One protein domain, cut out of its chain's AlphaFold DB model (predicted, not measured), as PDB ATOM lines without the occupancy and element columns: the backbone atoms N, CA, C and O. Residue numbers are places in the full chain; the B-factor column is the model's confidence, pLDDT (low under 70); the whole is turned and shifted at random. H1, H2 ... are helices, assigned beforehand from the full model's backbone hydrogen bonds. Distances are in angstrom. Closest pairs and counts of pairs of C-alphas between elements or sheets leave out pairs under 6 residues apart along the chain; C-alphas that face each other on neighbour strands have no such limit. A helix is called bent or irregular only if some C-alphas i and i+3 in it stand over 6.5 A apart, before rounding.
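This is residues 24 to 116 of the 119 residues of an uncharacterized protein of Pseudomonas toyotomiensis (UniProt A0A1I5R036). A long bent helix, H4, runs the length of a narrow, loosely built model; at one end H3 folds back beside its first arm, H4a, as a helical hairpin, and at the other end H1 crosses the second arm, H4b, steeply. The short helix H2 sits near the middle, turning a corner from H1 and coming close to both arms of H4, while residues 24 to 29 of H1, residues 73 to 78 at the hairpin's turn and residues 108 to 116 stick out. The printed part has 93 residues with four named helices, in the order H1, H2, H3, H4, and no named strand; its class is all helix. The whole is loose, with a radius of gyration of the C-alphas of 17.1 A, and spans 55 by 27 by 23 A.

H4, residues 77 to 114, was assigned as one helix by its hydrogen bonds but is bent: C-alphas 93 and 96 are 6.6 A apart. Arm H4a, residues 77 to 93, is 24.4 A long and begins with C-alpha 77 at (-34.099, 23.315, 169.204). Arm H4b, residues 96 to 114, is 27.1 A long and ends with C-alpha 114 at (-52.041, -22.816, 188.880). H3, residues 62 to 74, is 17.9 A long, and H2, residues 46 to 57, is 16.3 A long. H1, residues 24 to 43, is 28.5 A long and begins with C-alpha 24 at (-67.995, -12.575, 176.056).

The two arms H4a and H4b stand at a steep tilt of 41 degrees. H3 and H4a form a helical hairpin: they touch at a shallow tilt of 26 degrees, opposite ways, with the closest C-alphas, those of Ser 71 and Glu 79, 4.7 A apart. H1 touches H4b with residues 30 to 38 alone, meeting residues 99 to 103; the closest C-alphas are those of Gln 34 and Val 99, at 6.1 A. These two run opposite ways at a steep tilt of 69 degrees, only just short of about perpendicular. H2 is close to H4a but not clearly touching, with the closest C-alphas, those of Cys 56 and Val 91, 6.5 A apart. H2 is also close to H4b but not clearly touching, the closest C-alphas being those of Phe 52 and Phe 98, at 6.6 A. H1 and H2 touch only at the corner by their link, and only just, with 3 pairs of C-alphas within 8 A; the closest, those of Leu 41 and Cys 49, are 6.0 A apart. H3 is apart from H1, H2 and H4b. In H1, H2, H3, H4a and H4b every O i to N i+4 pair is within hydrogen-bond range.

The two C-alphas farthest apart, those of Asp 76 and Gly 116, are 56.4 A from each other. The printed part has no cut, and the three links between the helices are tight. The mean pLDDT of the printed part is 90.4, and residue 116 is under 70.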
ATOM      1  N   ALA A  24     -67.717 -13.897 175.504       74.75
ATOM      2  CA  ALA A  24     -67.995 -12.575 176.056       74.75
ATOM      3  C   ALA A  24     -67.316 -12.374 177.421       74.75
ATOM      4  O   ALA A  24     -66.672 -11.347 177.650       74.75
ATOM      5  N   ILE A  25     -67.385 -13.376 178.303       75.94
ATOM      6  CA  ILE A  25     -66.701 -13.361 179.604       75.94
ATOM      7  C   ILE A  25     -65.183 -13.292 179.414       75.94
ATOM      8  O   ILE A  25     -64.524 -12.474 180.054       75.94
ATOM      9  N   ARG A  26     -64.624 -14.088 178.492       78.25
ATOM     10  CA  ARG A  26     -63.191 -14.058 178.172       78.25
ATOM     11  C   ARG A  26     -62.758 -12.682 177.669       78.25
ATOM     12  O   ARG A  26     -61.782 -12.137 178.176       78.25
ATOM     13  N   LYS A  27     -63.489 -12.093 176.717       81.12
ATOM     14  CA  LYS A  27     -63.212 -10.742 176.197       81.12
ATOM     15  C   LYS A  27     -63.266  -9.693 177.308       81.12
ATOM     16  O   LYS A  27     -62.396  -8.830 177.374       81.12
ATOM     17  N   ARG A  28     -64.239  -9.796 178.218       82.00
ATOM     18  CA  ARG A  28     -64.354  -8.898 179.375       82.00
ATOM     19  C   ARG A  28     -63.166  -9.034 180.325       82.00
ATOM     20  O   ARG A  28     -62.621  -8.016 180.738       82.00
ATOM     21  N   ALA A  29     -62.754 -10.259 180.646       82.44
ATOM     22  CA  ALA A  29     -61.605 -10.515 181.512       82.44
ATOM     23  C   ALA A  29     -60.302  -9.964 180.908       82.44
ATOM     24  O   ALA A  29     -59.563  -9.259 181.591       82.44
ATOM     25  N   LEU A  30     -60.072 -10.194 179.610       87.56
ATOM     26  CA  LEU A  30     -58.930  -9.619 178.888       87.56
ATOM     27  C   LEU A  30     -58.956  -8.087 178.916       87.56
ATOM     28  O   LEU A  30     -57.940  -7.460 179.199       87.56
ATOM     29  N   GLY A  31     -60.125  -7.479 178.700       87.38
ATOM     30  CA  GLY A  31     -60.282  -6.026 178.775       87.38
ATOM     31  C   GLY A  31     -59.989  -5.451 180.167       87.38
ATOM     32  O   GLY A  31     -59.453  -4.350 180.272       87.38
ATOM     33  N   ILE A  32     -60.299  -6.185 181.240       90.25
ATOM     34  CA  ILE A  32     -59.946  -5.786 182.613       90.25
ATOM     35  C   ILE A  32     -58.428  -5.843 182.811       90.25
ATOM     36  O   ILE A  32     -57.854  -4.872 183.297       90.25
ATOM     37  N   MET A  33     -57.774  -6.926 182.380       89.00
ATOM     38  CA  MET A  33     -56.316  -7.069 182.495       89.00
ATOM     39  C   MET A  33     -55.571  -5.973 181.726       89.00
ATOM     40  O   MET A  33     -54.661  -5.356 182.270       89.00
ATOM     41  N   GLN A  34     -55.995  -5.663 180.496       91.62
ATOM     42  CA  GLN A  34     -55.400  -4.577 179.708       91.62
ATOM     43  C   GLN A  34     -55.497  -3.226 180.424       91.62
ATOM     44  O   GLN A  34     -54.523  -2.476 180.476       91.62
ATOM     45  N   ARG A  35     -56.658  -2.915 181.017       92.44
ATOM     46  CA  ARG A  35     -56.839  -1.684 181.805       92.44
ATOM     47  C   ARG A  35     -55.961  -1.668 183.045       92.44
ATOM     48  O   ARG A  35     -55.436  -0.617 183.385       92.44
ATOM     49  N   GLN A  36     -55.799  -2.808 183.706       92.25
ATOM     50  CA  GLN A  36     -54.931  -2.909 184.870       92.25
ATOM     51  C   GLN A  36     -53.473  -2.600 184.503       92.25
ATOM     52  O   GLN A  36     -52.872  -1.742 185.140       92.25
ATOM     53  N   VAL A  37     -52.942  -3.211 183.439       92.94
ATOM     54  CA  VAL A  37     -51.577  -2.929 182.951       92.94
ATOM     55  C   VAL A  37     -51.418  -1.450 182.583       92.94
ATOM     56  O   VAL A  37     -50.433  -0.817 182.953       92.94
ATOM     57  N   LEU A  38     -52.405  -0.862 181.896       93.62
ATOM     58  CA  LEU A  38     -52.391   0.567 181.565       93.62
ATOM     59  C   LEU A  38     -52.387   1.462 182.809       93.62
ATOM     60  O   LEU A  38     -51.651   2.444 182.845       93.62
ATOM     61  N   ASN A  39     -53.189   1.130 183.821       93.75
ATOM     62  CA  ASN A  39     -53.236   1.884 185.070       93.75
ATOM     63  C   ASN A  39     -51.909   1.788 185.830       93.75
ATOM     64  O   ASN A  39     -51.426   2.799 186.325       93.75
ATOM     65  N   GLU A  40     -51.298   0.603 185.896       92.12
ATOM     66  CA  GLU A  40     -49.990   0.402 186.533       92.12
ATOM     67  C   GLU A  40     -48.887   1.205 185.820       92.12
ATOM     68  O   GLU A  40     -48.071   1.850 186.481       92.12
ATOM     69  N   LEU A  41     -48.911   1.260 184.480       92.69
ATOM     70  CA  LEU A  41     -48.019   2.127 183.699       92.69
ATOM     71  C   LEU A  41     -48.239   3.612 184.014       92.69
ATOM     72  O   LEU A  41     -47.279   4.355 184.188       92.69
ATOM     73  N   GLN A  42     -49.496   4.057 184.101       92.25
ATOM     74  CA  GLN A  42     -49.831   5.450 184.427       92.25
ATOM     75  C   GLN A  42     -49.437   5.835 185.855       92.25
ATOM     76  O   GLN A  42     -49.038   6.971 186.096       92.25
ATOM     77  N   GLN A  43     -49.542   4.896 186.796       93.31
ATOM     78  CA  GLN A  43     -49.116   5.072 188.184       93.31
ATOM     79  C   GLN A  43     -47.594   5.028 188.345       93.31
ATOM     80  O   GLN A  43     -47.087   5.364 189.413       93.31
ATOM     81  N   GLY A  44     -46.864   4.647 187.295       91.31
ATOM     82  CA  GLY A  44     -45.413   4.623 187.306       91.31
ATOM     83  C   GLY A  44     -44.836   3.423 188.050       91.31
ATOM     84  O   GLY A  44     -43.798   3.574 188.691       91.31
ATOM     85  N   GLU A  45     -45.484   2.250 187.995       94.75
ATOM     86  CA  GLU A  45     -44.920   1.038 188.602       94.75
ATOM     87  C   GLU A  45     -43.512   0.780 188.021       94.75
ATOM     88  O   GLU A  45     -43.373   0.621 186.803       94.75
ATOM     89  N   PRO A  46     -42.445   0.785 188.847       93.12
ATOM     90  CA  PRO A  46     -41.080   0.858 188.335       93.12
ATOM     91  C   PRO A  46     -40.681  -0.299 187.415       93.12
ATOM     92  O   PRO A  46     -40.014  -0.066 186.404       93.12
ATOM     93  N   LYS A  47     -41.071  -1.540 187.735       93.12
ATOM     94  CA  LYS A  47     -40.672  -2.714 186.942       93.12
ATOM     95  C   LYS A  47     -41.346  -2.714 185.574       93.12
ATOM     96  O   LYS A  47     -40.695  -2.995 184.569       93.12
ATOM     97  N   LEU A  48     -42.623  -2.362 185.532       92.81
ATOM     98  CA  LEU A  48     -43.438  -2.292 184.333       92.81
ATOM     99  C   LEU A  48     -43.005  -1.128 183.443       92.81
ATOM    100  O   LEU A  48     -42.863  -1.311 182.238       92.81
ATOM    101  N   CYS A  49     -42.712   0.039 184.021       93.94
ATOM    102  CA  CYS A  49     -42.153   1.178 183.292       93.94
ATOM    103  C   CYS A  49     -40.777   0.868 182.694       93.94
ATOM    104  O   CYS A  49     -40.504   1.245 181.553       93.94
ATOM    105  N   HIS A  50     -39.918   0.157 183.430       95.50
ATOM    106  CA  HIS A  50     -38.633  -0.297 182.906       95.50
ATOM    107  C   HIS A  50     -38.825  -1.284 181.748       95.50
ATOM    108  O   HIS A  50     -38.247  -1.096 180.679       95.50
ATOM    109  N   ALA A  51     -39.676  -2.299 181.928       94.50
ATOM    110  CA  ALA A  51     -39.992  -3.270 180.884       94.50
ATOM    111  C   ALA A  51     -40.594  -2.602 179.636       94.50
ATOM    112  O   ALA A  51     -40.208  -2.930 178.519       94.50
ATOM    113  N   PHE A  52     -41.481  -1.623 179.817       96.06
ATOM    114  CA  PHE A  52     -42.063  -0.851 178.724       96.06
ATOM    115  C   PHE A  52     -41.018  -0.009 177.990       96.06
ATOM    116  O   PHE A  52     -41.013   0.043 176.760       96.06
ATOM    117  N   THR A  53     -40.118   0.634 178.734       94.69
ATOM    118  CA  THR A  53     -39.031   1.426 178.149       94.69
ATOM    119  C   THR A  53     -38.135   0.536 177.300       94.69
ATOM    120  O   THR A  53     -37.916   0.850 176.134       94.69
ATOM    121  N   GLN A  54     -37.707  -0.606 177.844       95.56
ATOM    122  CA  GLN A  54     -36.908  -1.591 177.120       95.56
ATOM    123  C   GLN A  54     -37.636  -2.097 175.866       95.56
ATOM    124  O   GLN A  54     -37.084  -2.091 174.768       95.56
ATOM    125  N   PHE A  55     -38.920  -2.438 175.999       95.38
ATOM    126  CA  PHE A  55     -39.756  -2.857 174.878       95.38
ATOM    127  C   PHE A  55     -39.788  -1.823 173.742       95.38
ATOM    128  O   PHE A  55     -39.738  -2.198 172.566       95.38
ATOM    129  N   CYS A  56     -39.886  -0.534 174.087       94.69
ATOM    130  CA  CYS A  56     -39.882   0.557 173.116       94.69
ATOM    131  C   CYS A  56     -38.503   0.749 172.484       94.69
ATOM    132  O   CYS A  56     -38.424   0.930 171.269       94.69
ATOM    133  N   THR A  57     -37.429   0.719 173.278       93.88
ATOM    134  CA  THR A  57     -36.065   0.959 172.785       93.88
ATOM    135  C   THR A  57     -35.601  -0.127 171.828       93.88
ATOM    136  O   THR A  57     -34.984   0.190 170.816       93.88
ATOM    137  N   ASP A  58     -35.969  -1.384 172.089       94.44
ATOM    138  CA  ASP A  58     -35.632  -2.530 171.234       94.44
ATOM    139  C   ASP A  58     -36.294  -2.449 169.848       94.44
ATOM    140  O   ASP A  58     -35.914  -3.163 168.922       94.44
ATOM    141  N   ARG A  59     -37.307  -1.585 169.699       93.62
ATOM    142  CA  ARG A  59     -38.107  -1.420 168.479       93.62
ATOM    143  C   ARG A  59     -37.954  -0.048 167.836       93.62
ATOM    144  O   ARG A  59     -38.752   0.272 166.958       93.62
ATOM    145  N   PHE A  60     -36.993   0.773 168.264       92.19
ATOM    146  CA  PHE A  60     -36.770   2.059 167.608       92.19
ATOM    147  C   PHE A  60     -36.507   1.864 166.116       92.19
ATOM    148  O   PHE A  60     -35.680   1.045 165.717       92.19
ATOM    149  N   ASP A  61     -37.219   2.631 165.298       91.06
ATOM    150  CA  ASP A  61     -36.931   2.697 163.879       91.06
ATOM    151  C   ASP A  61     -35.705   3.581 163.622       91.06
ATOM    152  O   ASP A  61     -35.345   4.470 164.402       91.06
ATOM    153  N   GLU A  62     -35.054   3.333 162.489       93.25
ATOM    154  CA  GLU A  62     -33.833   4.038 162.102       93.25
ATOM    155  C   GLU A  62     -34.041   5.558 162.056       93.25
ATOM    156  O   GLU A  62     -33.168   6.321 162.468       93.25
ATOM    157  N   ALA A  63     -35.225   6.008 161.628       91.25
ATOM    158  CA  ALA A  63     -35.577   7.420 161.562       91.25
ATOM    159  C   ALA A  63     -35.588   8.090 162.946       91.25
ATOM    160  O   ALA A  63     -35.042   9.190 163.091       91.25
ATOM    161  N   THR A  64     -36.170   7.447 163.964       92.62
ATOM    162  CA  THR A  64     -36.191   7.991 165.328       92.62
ATOM    163  C   THR A  64     -34.799   7.971 165.949       92.62
ATOM    164  O   THR A  64     -34.379   8.975 166.530       92.62
ATOM    165  N   SER A  65     -34.045   6.878 165.777       93.88
ATOM    166  CA  SER A  65     -32.657   6.796 166.250       93.88
ATOM    167  C   SER A  65     -31.779   7.878 165.620       93.88
ATOM    168  O   SER A  65     -31.069   8.591 166.330       93.88
ATOM    169  N   TYR A  66     -31.876   8.061 164.302       93.56
ATOM    170  CA  TYR A  66     -31.148   9.100 163.581       93.56
ATOM    171  C   TYR A  66     -31.505  10.500 164.087       93.56
ATOM    172  O   TYR A  66     -30.611  11.290 164.391       93.56
ATOM    173  N   ALA A  67     -32.799  10.805 164.231       93.31
ATOM    174  CA  ALA A  67     -33.250  12.114 164.698       93.31
ATOM    175  C   ALA A  67     -32.731  12.442 166.108       93.31
ATOM    176  O   ALA A  67     -32.277  13.562 166.335       93.31
ATOM    177  N   LEU A  68     -32.729  11.468 167.026       93.62
ATOM    178  CA  LEU A  68     -32.167  11.627 168.373       93.62
ATOM    179  C   LEU A  68     -30.653  11.879 168.354       93.62
ATOM    180  O   LEU A  68     -30.149  12.726 169.095       93.62
ATOM    181  N   CYS A  69     -29.911  11.164 167.506       94.31
ATOM    182  CA  CYS A  69     -28.472  11.375 167.366       94.31
ATOM    183  C   CYS A  69     -28.164  12.766 166.800       94.31
ATOM    184  O   CYS A  69     -27.338  13.495 167.351       94.31
ATOM    185  N   VAL A  70     -28.845  13.154 165.721       94.44
ATOM    186  CA  VAL A  70     -28.629  14.447 165.062       94.44
ATOM    187  C   VAL A  70     -29.025  15.604 165.966       94.44
ATOM    188  O   VAL A  70     -28.251  16.556 166.078       94.44
ATOM    189  N   SER A  71     -30.162  15.519 166.667       95.44
ATOM    190  CA  SER A  71     -30.578  16.584 167.583       95.44
ATOM    191  C   SER A  71     -29.531  16.836 168.665       95.44
ATOM    192  O   SER A  71     -29.270  17.988 169.019       95.44
ATOM    193  N   ARG A  72     -28.862  15.775 169.138       93.94
ATOM    194  CA  ARG A  72     -27.814  15.885 170.152       93.94
ATOM    195  C   ARG A  72     -26.503  16.457 169.619       93.94
ATOM    196  O   ARG A  72     -25.843  17.189 170.353       93.94
ATOM    197  N   ILE A  73     -26.127  16.129 168.384       94.75
ATOM    198  CA  ILE A  73     -24.898  16.628 167.744       94.75
ATOM    199  C   ILE A  73     -25.046  18.103 167.368       94.75
ATOM    200  O   ILE A  73     -24.166  18.908 167.662       94.75
ATOM    201  N   VAL A  74     -26.155  18.453 166.716       93.38
ATOM    202  CA  VAL A  74     -26.398  19.815 166.223       93.38
ATOM    203  C   VAL A  74     -26.756  20.751 167.378       93.38
ATOM    204  O   VAL A  74     -26.405  21.927 167.350       93.38
ATOM    205  N   GLY A  75     -27.447  20.243 168.405       86.81
ATOM    206  CA  GLY A  75     -27.864  21.032 169.564       86.81
ATOM    207  C   GLY A  75     -28.937  22.080 169.249       86.81
ATOM    208  O   GLY A  75     -29.206  22.948 170.081       86.81
ATOM    209  N   ASP A  76     -29.552  22.016 168.064       93.06
ATOM    210  CA  ASP A  76     -30.614  22.931 167.662       93.06
ATOM    211  C   ASP A  76     -31.975  22.503 168.231       93.06
ATOM    212  O   ASP A  76     -32.353  21.327 168.257       93.06
ATOM    213  N   LYS A  77     -32.756  23.499 168.653       90.69
ATOM    214  CA  LYS A  77     -34.099  23.315 169.204       90.69
ATOM    215  C   LYS A  77     -35.073  22.761 168.166       90.69
ATOM    216  O   LYS A  77     -36.030  22.099 168.565       90.69
ATOM    217  N   ALA A  78     -34.891  23.044 166.874       92.12
ATOM    218  CA  ALA A  78     -35.781  22.512 165.843       92.12
ATOM    219  C   ALA A  78     -35.594  20.999 165.669       92.12
ATOM    220  O   ALA A  78     -36.579  20.257 165.688       92.12
ATOM    221  N   GLU A  79     -34.345  20.533 165.601       90.44
ATOM    222  CA  GLU A  79     -34.034  19.102 165.519       90.44
ATOM    223  C   GLU A  79     -34.440  18.358 166.795       90.44
ATOM    224  O   GLU A  79     -35.002  17.267 166.710       90.44
ATOM    225  N   GLN A  80     -34.271  18.968 167.976       94.06
ATOM    226  CA  GLN A  80     -34.770  18.375 169.221       94.06
ATOM    227  C   GLN A  80     -36.291  18.190 169.191       94.06
ATOM    228  O   GLN A  80     -36.778  17.099 169.464       94.06
ATOM    229  N   LYS A  81     -37.050  19.212 168.771       94.19
ATOM    230  CA  LYS A  81     -38.514  19.102 168.642       94.19
ATOM    231  C   LYS A  81     -38.934  18.010 167.661       94.19
ATOM    232  O   LYS A  81     -39.950  17.351 167.873       94.19
ATOM    233  N   LYS A  82     -38.181  17.830 166.572       93.31
ATOM    234  CA  LYS A  82     -38.437  16.775 165.588       93.31
ATOM    235  C   LYS A  82     -38.188  15.390 166.186       93.31
ATOM    236  O   LYS A  82     -39.034  14.515 166.019       93.31
ATOM    237  N   ALA A  83     -37.080  15.212 166.904       94.44
ATOM    238  CA  ALA A  83     -36.776  13.969 167.606       94.44
ATOM    239  C   ALA A  83     -37.842  13.647 168.668       94.44
ATOM    240  O   ALA A  83     -38.382  12.543 168.671       94.44
ATOM    241  N   ASP A  84     -38.226  14.625 169.493       94.75
ATOM    242  CA  ASP A  84     -39.252  14.461 170.531       94.75
ATOM    243  C   ASP A  84     -40.607  14.045 169.936       94.75
ATOM    244  O   ASP A  84     -41.309  13.193 170.489       94.75
ATOM    245  N   LYS A  85     -40.973  14.609 168.775       95.75
ATOM    246  CA  LYS A  85     -42.188  14.223 168.049       95.75
ATOM    247  C   LYS A  85     -42.136  12.759 167.600       95.75
ATOM    248  O   LYS A  85     -43.089  12.026 167.846       95.75
ATOM    249  N   LEU A  86     -41.030  12.330 166.989       94.62
ATOM    250  CA  LEU A  86     -40.861  10.946 166.530       94.62
ATOM    251  C   LEU A  86     -40.881   9.953 167.697       94.62
ATOM    252  O   LEU A  86     -41.576   8.943 167.632       94.62
ATOM    253  N   VAL A  87     -40.205  10.279 168.801       95.25
ATOM    254  CA  VAL A  87     -40.243   9.465 170.024       95.25
ATOM    255  C   VAL A  87     -41.662   9.369 170.578       95.25
ATOM    256  O   VAL A  87     -42.092   8.286 170.964       95.25
ATOM    257  N   THR A  88     -42.413  10.472 170.592       95.38
ATOM    258  CA  THR A  88     -43.802  10.474 171.072       95.38
ATOM    259  C   THR A  88     -44.674   9.547 170.224       95.38
ATOM    260  O   THR A  88     -45.332   8.660 170.768       95.38
ATOM    261  N   GLU A  89     -44.618   9.685 168.898       95.25
ATOM    262  CA  GLU A  89     -45.354   8.821 167.966       95.25
ATOM    263  C   GLU A  89     -44.953   7.343 168.121       95.25
ATOM    264  O   GLU A  89     -45.803   6.450 168.060       95.25
ATOM    265  N   HIS A  90     -43.667   7.065 168.351       95.12
ATOM    266  CA  HIS A  90     -43.157   5.714 168.594       95.12
ATOM    267  C   HIS A  90     -43.710   5.108 169.887       95.12
ATOM    268  O   HIS A  90     -44.223   3.987 169.890       95.12
ATOM    269  N   VAL A  91     -43.664   5.860 170.987       94.81
ATOM    270  CA  VAL A  91     -44.174   5.430 172.296       94.81
ATOM    271  C   VAL A  91     -45.685   5.185 172.248       94.81
ATOM    272  O   VAL A  91     -46.175   4.220 172.841       94.81
ATOM    273  N   GLU A  92     -46.437   6.017 171.526       94.12
ATOM    274  CA  GLU A  92     -47.878   5.832 171.326       94.12
ATOM    275  C   GLU A  92     -48.202   4.541 170.568       94.12
ATOM    276  O   GLU A  92     -49.147   3.842 170.939       94.12
ATOM    277  N   LYS A  93     -47.388   4.174 169.570       94.50
ATOM    278  CA  LYS A  93     -47.517   2.899 168.845       94.50
ATOM    279  C   LYS A  93     -47.102   1.698 169.694       94.50
ATOM    280  O   LYS A  93     -47.752   0.655 169.640       94.50
ATOM    281  N   CYS A  94     -46.048   1.830 170.499       94.31
ATOM    282  CA  CYS A  94     -45.548   0.739 171.335       94.31
ATOM    283  C   CYS A  94     -46.498   0.386 172.480       94.31
ATOM    284  O   CYS A  94     -46.628  -0.784 172.829       94.31
ATOM    285  N   ARG A  95     -47.185   1.375 173.062       94.06
ATOM    286  CA  ARG A  95     -48.052   1.184 174.234       94.06
ATOM    287  C   ARG A  95     -49.109   0.081 174.073       94.06
ATOM    288  O   ARG A  95     -49.129  -0.809 174.920       94.06
ATOM    289  N   PRO A  96     -49.983   0.081 173.048       93.38
ATOM    290  CA  PRO A  96     -50.980  -0.979 172.895       93.38
ATOM    291  C   PRO A  96     -50.354  -2.357 172.642       93.38
ATOM    292  O   PRO A  96     -50.895  -3.355 173.115       93.38
ATOM    293  N   LEU A  97     -49.213  -2.418 171.946       94.56
ATOM    294  CA  LEU A  97     -48.502  -3.670 171.671       94.56
ATOM    295  C   LEU A  97     -47.905  -4.264 172.948       94.56
ATOM    296  O   LEU A  97     -48.122  -5.436 173.241       94.56
ATOM    297  N   PHE A  98     -47.228  -3.434 173.743       95.38
ATOM    298  CA  PHE A  98     -46.674  -3.841 175.029       95.38
ATOM    299  C   PHE A  98     -47.762  -4.336 175.981       95.38
ATOM    300  O   PHE A  98     -47.610  -5.374 176.612       95.38
ATOM    301  N   VAL A  99     -48.890  -3.622 176.062       93.56
ATOM    302  CA  VAL A  99     -50.013  -4.029 176.917       93.56
ATOM    303  C   VAL A  99     -50.555  -5.396 176.502       93.56
ATOM    304  O   VAL A  99     -50.883  -6.201 177.370       93.56
ATOM    305  N   ALA A 100     -50.649  -5.679 175.201       90.81
ATOM    306  CA  ALA A 100     -51.074  -6.992 174.727       90.81
ATOM    307  C   ALA A 100     -50.084  -8.095 175.146       90.81
ATOM    308  O   ALA A 100     -50.508  -9.096 175.722       90.81
ATOM    309  N   GLU A 101     -48.784  -7.877 174.932       93.31
ATOM    310  CA  GLU A 101     -47.730  -8.844 175.273       93.31
ATOM    311  C   GLU A 101     -47.634  -9.088 176.787       93.31
ATOM    312  O   GLU A 101     -47.551 -10.227 177.244       93.31
ATOM    313  N   GLU A 102     -47.736  -8.034 177.593       92.44
ATOM    314  CA  GLU A 102     -47.687  -8.142 179.050       92.44
ATOM    315  C   GLU A 102     -48.926  -8.858 179.612       92.44
ATOM    316  O   GLU A 102     -48.821  -9.651 180.550       92.44
ATOM    317  N   VAL A 103     -50.108  -8.649 179.021       91.12
ATOM    318  CA  VAL A 103     -51.307  -9.421 179.381       91.12
ATOM    319  C   VAL A 103     -51.115 -10.902 179.058       91.12
ATOM    320  O   VAL A 103     -51.435 -11.750 179.893       91.12
ATOM    321  N   GLU A 104     -50.563 -11.237 177.892       88.56
ATOM    322  CA  GLU A 104     -50.253 -12.627 177.542       88.56
ATOM    323  C   GLU A 104     -49.241 -13.244 178.509       88.56
ATOM    324  O   GLU A 104     -49.470 -14.347 179.015       88.56
ATOM    325  N   ARG A 105     -48.181 -12.506 178.855       88.38
ATOM    326  CA  ARG A 105     -47.182 -12.924 179.842       88.38
ATOM    327  C   ARG A 105     -47.815 -13.229 181.200       88.38
ATOM    328  O   ARG A 105     -47.532 -14.278 181.777       88.38
ATOM    329  N   ARG A 106     -48.709 -12.364 181.692       89.06
ATOM    330  CA  ARG A 106     -49.429 -12.576 182.963       89.06
ATOM    331  C   ARG A 106     -50.370 -13.776 182.906       89.06
ATOM    332  O   ARG A 106     -50.435 -14.543 183.862       89.06
ATOM    333  N   ILE A 107     -51.064 -13.981 181.784       85.94
ATOM    334  CA  ILE A 107     -51.917 -15.162 181.579       85.94
ATOM    335  C   ILE A 107     -51.085 -16.443 181.615       85.94
ATOM    336  O   ILE A 107     -51.512 -17.435 182.203       85.94
ATOM    337  N   ILE A 108     -49.916 -16.444 180.975       82.00
ATOM    338  CA  ILE A 108     -49.006 -17.590 180.984       82.00
ATOM    339  C   ILE A 108     -48.491 -17.832 182.407       82.00
ATOM    340  O   ILE A 108     -48.638 -18.946 182.902       82.00
ATOM    341  N   GLY A 109     -47.990 -16.803 183.096       81.69
ATOM    342  CA  GLY A 109     -47.515 -16.915 184.481       81.69
ATOM    343  C   GLY A 109     -48.570 -17.491 185.430       81.69
ATOM    344  O   GLY A 109     -48.301 -18.461 186.134       81.69
ATOM    345  N   ALA A 110     -49.809 -16.996 185.352       81.56
ATOM    346  CA  ALA A 110     -50.923 -17.510 186.151       81.56
ATOM    347  C   ALA A 110     -51.246 -18.988 185.852       81.56
ATOM    348  O   ALA A 110     -51.653 -19.728 186.746       81.56
ATOM    349  N   LYS A 111     -51.057 -19.451 184.605       75.88
ATOM    350  CA  LYS A 111     -51.198 -20.878 184.266       75.88
ATOM    351  C   LYS A 111     -50.098 -21.722 184.906       75.88
ATOM    352  O   LYS A 111     -50.405 -22.800 185.400       75.88
ATOM    353  N   PHE A 112     -48.849 -21.255 184.898       72.56
ATOM    354  CA  PHE A 112     -47.736 -21.965 185.539       72.56
ATOM    355  C   PHE A 112     -47.930 -22.060 187.059       72.56
ATOM    356  O   PHE A 112     -47.798 -23.150 187.614       72.56
ATOM    357  N   GLU A 113     -48.350 -20.968 187.704       74.69
ATOM    358  CA  GLU A 113     -48.685 -20.951 189.135       74.69
ATOM    359  C   GLU A 113     -49.829 -21.914 189.472       74.69
ATOM    360  O   GLU A 113     -49.715 -22.709 190.404       74.69
ATOM    361  N   ALA A 114     -50.908 -21.909 188.683       72.56
ATOM    362  CA  ALA A 114     -52.041 -22.816 188.880       72.56
ATOM    363  C   ALA A 114     -51.667 -24.299 188.711       72.56
ATOM    364  O   ALA A 114     -52.327 -25.170 189.276       72.56
ATOM    365  N   LEU A 115     -50.617 -24.588 187.939       72.75
ATOM    366  CA  LEU A 115     -50.088 -25.935 187.723       72.75
ATOM    367  C   LEU A 115     -48.995 -26.323 188.735       72.75
ATOM    368  O   LEU A 115     -48.495 -27.445 188.669       72.75
ATOM    369  N   GLY A 116     -48.623 -25.432 189.666       65.50
ATOM    370  CA  GLY A 116     -47.570 -25.675 190.658       65.50
ATOM    371  C   GLY A 116     -46.180 -25.870 190.046       65.50
ATOM    372  O   GLY A 116     -45.312 -26.485 190.666       65.50
TER     373      GLY A 116